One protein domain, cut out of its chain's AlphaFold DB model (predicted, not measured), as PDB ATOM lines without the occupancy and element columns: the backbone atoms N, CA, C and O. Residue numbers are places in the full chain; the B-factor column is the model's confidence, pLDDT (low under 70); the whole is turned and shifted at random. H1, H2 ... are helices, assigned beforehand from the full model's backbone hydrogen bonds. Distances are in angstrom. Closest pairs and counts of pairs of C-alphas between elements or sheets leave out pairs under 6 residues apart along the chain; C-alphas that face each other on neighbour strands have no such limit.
ATOM      1  N   ASP A  71      40.341  14.271 -41.733       68.12
ATOM      2  CA  ASP A  71      41.618  13.962 -42.395       68.12
ATOM      3  C   ASP A  71      42.007  12.477 -42.319       68.12
ATOM      4  O   ASP A  71      42.837  11.978 -43.093       68.12
ATOM      5  N   HIS A  72      41.494  11.781 -41.310       73.12
ATOM      6  CA  HIS A  72      41.771  10.378 -41.051       73.12
ATOM      7  C   HIS A  72      40.795   9.466 -41.773       73.12
ATOM      8  O   HIS A  72      41.211   8.438 -42.310       73.12
ATOM      9  N   GLU A  73      39.525   9.856 -41.836       74.06
ATOM     10  CA  GLU A  73      38.533   9.143 -42.632       74.06
ATOM     11  C   GLU A  73      38.888   9.189 -44.124       74.06
ATOM     12  O   GLU A  73      38.871   8.147 -44.783       74.06
ATOM     13  N   GLU A  74      39.289  10.354 -44.640       80.19
ATOM     14  CA  GLU A  74      39.735  10.494 -46.030       80.19
ATOM     15  C   GLU A  74      40.948   9.601 -46.329       80.19
ATOM     16  O   GLU A  74      40.963   8.880 -47.329       80.19
ATOM     17  N   PHE A  75      41.933   9.570 -45.425       83.44
ATOM     18  CA  PHE A  75      43.105   8.707 -45.568       83.44
ATOM     19  C   PHE A  75      42.748   7.217 -45.562       83.44
ATOM     20  O   PHE A  75      43.274   6.459 -46.366       83.44
ATOM     21  N   VAL A  76      41.844   6.767 -44.688       79.38
ATOM     22  CA  VAL A  76      41.430   5.354 -44.678       79.38
ATOM     23  C   VAL A  76      40.654   5.002 -45.947       79.38
ATOM     24  O   VAL A  76      40.842   3.916 -46.495       79.38
ATOM     25  N   ARG A  77      39.811   5.917 -46.442       81.38
ATOM     26  CA  ARG A  77      39.044   5.726 -47.682       81.38
ATOM     27  C   ARG A  77      39.914   5.727 -48.939       81.38
ATOM     28  O   ARG A  77      39.532   5.073 -49.908       81.38
ATOM     29  N   SER A  78      41.055   6.416 -48.937       85.94
ATOM     30  CA  SER A  78      41.989   6.414 -50.073       85.94
ATOM     31  C   SER A  78      42.739   5.085 -50.236       85.94
ATOM     32  O   SER A  78      43.294   4.816 -51.301       85.94
ATOM     33  N   LEU A  79      42.735   4.225 -49.214       86.44
ATOM     34  CA  LEU A  79      43.387   2.920 -49.251       86.44
ATOM     35  C   LEU A  79      42.472   1.887 -49.911       86.44
ATOM     36  O   LEU A  79      41.515   1.394 -49.313       86.44
ATOM     37  N   ASP A  80      42.802   1.503 -51.144       86.44
ATOM     38  CA  ASP A  80      41.989   0.584 -51.952       86.44
ATOM     39  C   ASP A  80      41.691  -0.751 -51.263       86.44
ATOM     40  O   ASP A  80      40.574  -1.266 -51.346       86.44
ATOM     41  N   PHE A  81      42.657  -1.280 -50.511       85.06
ATOM     42  CA  PHE A  81      42.511  -2.536 -49.775       85.06
ATOM     43  C   PHE A  81      41.595  -2.428 -48.540       85.06
ATOM     44  O   PHE A  81      41.225  -3.456 -47.975       85.06
ATOM     45  N   LEU A  82      41.203  -1.214 -48.130       80.94
ATOM     46  CA  LEU A  82      40.288  -0.963 -47.008       80.94
ATOM     47  C   LEU A  82      38.881  -0.521 -47.439       80.94
ATOM     48  O   LEU A  82      38.016  -0.366 -46.578       80.94
ATOM     49  N   ARG A  83      38.599  -0.369 -48.743       78.88
ATOM     50  CA  ARG A  83      37.298   0.125 -49.252       78.88
ATOM     51  C   ARG A  83      36.078  -0.670 -48.769       78.88
ATOM     52  O   ARG A  83      35.008  -0.096 -48.596       78.88
ATOM     53  N   GLY A  84      36.223  -1.979 -48.565       76.94
ATOM     54  CA  GLY A  84      35.150  -2.860 -48.083       76.94
ATOM     55  C   GLY A  84      35.083  -3.003 -46.561       76.94
ATOM     56  O   GLY A  84      34.273  -3.779 -46.054       76.94
ATOM     57  N   TRP A  85      35.954  -2.318 -45.818       76.69
ATOM     58  CA  TRP A  85      36.056  -2.494 -44.376       76.69
ATOM     59  C   TRP A  85      35.052  -1.601 -43.641       76.69
ATOM     60  O   TRP A  85      34.858  -0.447 -44.028       76.69
ATOM     61  N   PRO A  86      34.399  -2.077 -42.566       76.56
ATOM     62  CA  PRO A  86      33.399  -1.280 -41.879       76.56
ATOM     63  C   PRO A  86      34.074  -0.274 -40.934       76.56
ATOM     64  O   PRO A  86      34.198  -0.497 -39.726       76.56
ATOM     65  N   ILE A  87      34.493   0.864 -41.495       74.00
ATOM     66  CA  ILE A  87      35.186   1.963 -40.791       74.00
ATOM     67  C   ILE A  87      34.382   2.441 -39.564       74.00
ATOM     68  O   ILE A  87      34.948   2.768 -38.523       74.00
ATOM     69  N   GLN A  88      33.053   2.371 -39.641       73.31
ATOM     70  CA  GLN A  88      32.119   2.709 -38.559       73.31
ATOM     71  C   GLN A  88      32.303   1.844 -37.297       73.31
ATOM     72  O   GLN A  88      32.022   2.290 -36.184       73.31
ATOM     73  N   HIS A  89      32.770   0.598 -37.437       73.56
ATOM     74  CA  HIS A  89      33.091  -0.261 -36.293       73.56
ATOM     75  C   HIS A  89      34.484   0.035 -35.727       73.56
ATOM     76  O   HIS A  89      34.669  -0.067 -34.514       73.56
ATOM     77  N   LEU A  90      35.432   0.458 -36.572       68.25
ATOM     78  CA  LEU A  90      36.764   0.899 -36.141       68.25
ATOM     79  C   LEU A  90      36.672   2.168 -35.281       68.25
ATOM     80  O   LEU A  90      37.326   2.246 -34.246       68.25
ATOM     81  N   GLN A  91      35.775   3.093 -35.640       62.06
ATOM     82  CA  GLN A  91      35.457   4.301 -34.864       62.06
ATOM     83  C   GLN A  91      35.032   4.005 -33.419       62.06
ATOM     84  O   GLN A  91      35.360   4.765 -32.516       62.06
ATOM     85  N   LYS A  92      34.319   2.895 -33.188       65.81
ATOM     86  CA  LYS A  92      33.816   2.512 -31.856       65.81
ATOM     87  C   LYS A  92      34.843   1.754 -31.014       65.81
ATOM     88  O   LYS A  92      34.648   1.587 -29.815       65.81
ATOM     89  N   GLN A  93      35.912   1.243 -31.628       66.06
ATOM     90  CA  GLN A  93      36.925   0.432 -30.953       66.06
ATOM     91  C   GLN A  93      38.259   1.181 -30.906       66.06
ATOM     92  O   GLN A  93      39.218   0.806 -31.577       66.06
ATOM     93  N   HIS A  94      38.320   2.204 -30.046       58.78
ATOM     94  CA  HIS A  94      39.479   3.092 -29.848       58.78
ATOM     95  C   HIS A  94      40.809   2.353 -29.601       58.78
ATOM     96  O   HIS A  94      41.869   2.856 -29.949       58.78
ATOM     97  N   ALA A  95      40.765   1.142 -29.037       64.31
ATOM     98  CA  ALA A  95      41.948   0.330 -28.749       64.31
ATOM     99  C   ALA A  95      42.378  -0.606 -29.895       64.31
ATOM    100  O   ALA A  95      43.299  -1.394 -29.707       64.31
ATOM    101  N   LYS A  96      41.701  -0.596 -31.052       70.38
ATOM    102  CA  LYS A  96      42.028  -1.467 -32.201       70.38
ATOM    103  C   LYS A  96      42.486  -0.710 -33.439       70.38
ATOM    104  O   LYS A  96      42.958  -1.333 -34.386       70.38
ATOM    105  N   PHE A  97      42.340   0.608 -33.441       73.88
ATOM    106  CA  PHE A  97      42.742   1.454 -34.548       73.88
ATOM    107  C   PHE A  97      43.233   2.792 -34.005       73.88
ATOM    108  O   PHE A  97      42.533   3.442 -33.232       73.88
ATOM    109  N   MET A  98      44.455   3.174 -34.374       70.94
ATOM    110  CA  MET A  98      45.173   4.287 -33.760       70.94
ATOM    111  C   MET A  98      45.890   5.120 -34.819       70.94
ATOM    112  O   MET A  98      46.560   4.568 -35.692       70.94
ATOM    113  N   PHE A  99      45.814   6.443 -34.675       75.31
ATOM    114  CA  PHE A  99      46.703   7.379 -35.354       75.31
ATOM    115  C   PHE A  99      47.758   7.859 -34.370       75.31
ATOM    116  O   PHE A  99      47.440   8.334 -33.281       75.31
ATOM    117  N   CYS A 100      49.024   7.715 -34.741       71.94
ATOM    118  CA  CYS A 100      50.144   8.098 -33.895       71.94
ATOM    119  C   CYS A 100      51.129   8.943 -34.694       71.94
ATOM    120  O   CYS A 100      51.413   8.652 -35.856       71.94
ATOM    121  N   TYR A 101      51.678   9.965 -34.043       74.62
ATOM    122  CA  TYR A 101      52.725  10.813 -34.598       74.62
ATOM    123  C   TYR A 101      54.061  10.419 -33.983       74.62
ATOM    124  O   TYR A 101      54.192  10.327 -32.763       74.62
ATOM    125  N   PHE A 102      55.064  10.215 -34.830       74.25
ATOM    126  CA  PHE A 102      56.410   9.862 -34.398       74.25
ATOM    127  C   PHE A 102      57.390  10.947 -34.824       74.25
ATOM    128  O   PHE A 102      57.317  11.481 -35.931       74.25
ATOM    129  N   LYS A 103      58.334  11.272 -33.937       72.44
ATOM    130  CA  LYS A 103      59.468  12.126 -34.294       72.44
ATOM    131  C   LYS A 103      60.351  11.393 -35.310       72.44
ATOM    132  O   LYS A 103      60.436  10.163 -35.300       72.44
ATOM    133  N   ARG A 104      61.030  12.152 -36.176       71.19
ATOM    134  CA  ARG A 104      61.998  11.589 -37.130       71.19
ATOM    135  C   ARG A 104      63.059  10.766 -36.389       71.19
ATOM    136  O   ARG A 104      63.459  11.119 -35.284       71.19
ATOM    137  N   SER A 105      63.498   9.684 -37.029       79.62
ATOM    138  CA  SER A 105      64.548   8.778 -36.534       79.62
ATOM    139  C   SER A 105      64.194   7.958 -35.284       79.62
ATOM    140  O   SER A 105      65.084   7.390 -34.657       79.62
ATOM    141  N   VAL A 106      62.910   7.845 -34.927       81.94
ATOM    142  CA  VAL A 106      62.454   6.959 -33.844       81.94
ATOM    143  C   VAL A 106      62.135   5.564 -34.384       81.94
ATOM    144  O   VAL A 106      61.430   5.409 -35.381       81.94
ATOM    145  N   VAL A 107      62.614   4.531 -33.688       82.25
ATOM    146  CA  VAL A 107      62.240   3.137 -33.962       82.25
ATOM    147  C   VAL A 107      60.835   2.878 -33.417       82.25
ATOM    148  O   VAL A 107      60.651   2.774 -32.207       82.25
ATOM    149  N   MET A 108      59.849   2.751 -34.310       78.31
ATOM    150  CA  MET A 108      58.456   2.454 -33.939       78.31
ATOM    151  C   MET A 108      58.273   1.013 -33.450       78.31
ATOM    152  O   MET A 108      57.553   0.760 -32.489       78.31
ATOM    153  N   VAL A 109      58.926   0.055 -34.114       83.19
ATOM    154  CA  VAL A 109      58.833  -1.373 -33.793       83.19
ATOM    155  C   VAL A 109      60.202  -2.004 -33.970       83.19
ATOM    156  O   VAL A 109      60.763  -1.973 -35.061       83.19
ATOM    157  N   LYS A 110      60.738  -2.608 -32.904       80.50
ATOM    158  CA  LYS A 110      62.048  -3.279 -32.952       80.50
ATOM    159  C   LYS A 110      62.022  -4.562 -33.794       80.50
ATOM    160  O   LYS A 110      62.989  -4.853 -34.484       80.50
ATOM    161  N   ASN A 111      60.928  -5.327 -33.733       86.75
ATOM    162  CA  ASN A 111      60.737  -6.558 -34.505       86.75
ATOM    163  C   ASN A 111      59.307  -6.629 -35.062       86.75
ATOM    164  O   ASN A 111      58.361  -6.926 -34.331       86.75
ATOM    165  N   SER A 112      59.153  -6.369 -36.359       83.94
ATOM    166  CA  SER A 112      57.847  -6.340 -37.026       83.94
ATOM    167  C   SER A 112      57.166  -7.708 -37.096       83.94
ATOM    168  O   SER A 112      55.942  -7.766 -37.057       83.94
ATOM    169  N   ARG A 113      57.924  -8.816 -37.115       84.44
ATOM    170  CA  ARG A 113      57.362 -10.182 -37.192       84.44
ATOM    171  C   ARG A 113      56.612 -10.596 -35.929       84.44
ATOM    172  O   ARG A 113      55.767 -11.480 -35.993       84.44
ATOM    173  N   ALA A 114      56.936  -9.982 -34.795       84.44
ATOM    174  CA  ALA A 114      56.266 -10.230 -33.521       84.44
ATOM    175  C   ALA A 114      55.084  -9.275 -33.276       84.44
ATOM    176  O   ALA A 114      54.383  -9.418 -32.274       84.44
ATOM    177  N   SER A 115      54.865  -8.286 -34.153       82.81
ATOM    178  CA  SER A 115      53.795  -7.314 -33.955       82.81
ATOM    179  C   SER A 115      52.445  -7.873 -34.391       82.81
ATOM    180  O   SER A 115      52.308  -8.473 -35.453       82.81
TER     181      SER A 115
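What this domain is: This is residues 71 to 115 of the 122 residues of the protein "Cyclic nucleotide-binding domain-containing protein" of Macrostomum lignano (UniProt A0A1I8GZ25). With little regular structure, this is a small head of two short helices, H1 and H2, near each other at one end, from which residues 100 to 115 stick out as a free, hooked tail. The printed part has 45 residues, 14 of them in the two named helices, with no named strand; the class is all helix. It is loose, with a radius of gyration of the C-alphas of 13.2 A and spans of 31 by 23 by 21 A.

Where its parts are: Find C-alpha 71 at (41.618, 13.962, -42.395); from there H1, residues 71 to 78, runs 10.8 A. H2, residues 87 to 92, runs 9.1 A to C-alpha 92 at (33.816, 2.512, -31.856).

How they stand to each other: H1 and H2 are near each other, their closest C-alphas 8.1 A apart. A short link of 8 residues joins them. In H1 every O i to N i+4 pair is within hydrogen-bond range; in H2, 1 of 2.

The domain as a whole: Look at Gly 84 and Ser 105, whose C-alphas are the two farthest apart, 33.7 A. Residues 93 to 115 have no named element. The printed part has no cut. Look for pLDDT under 70 at residue 71 and residues 90 to 95.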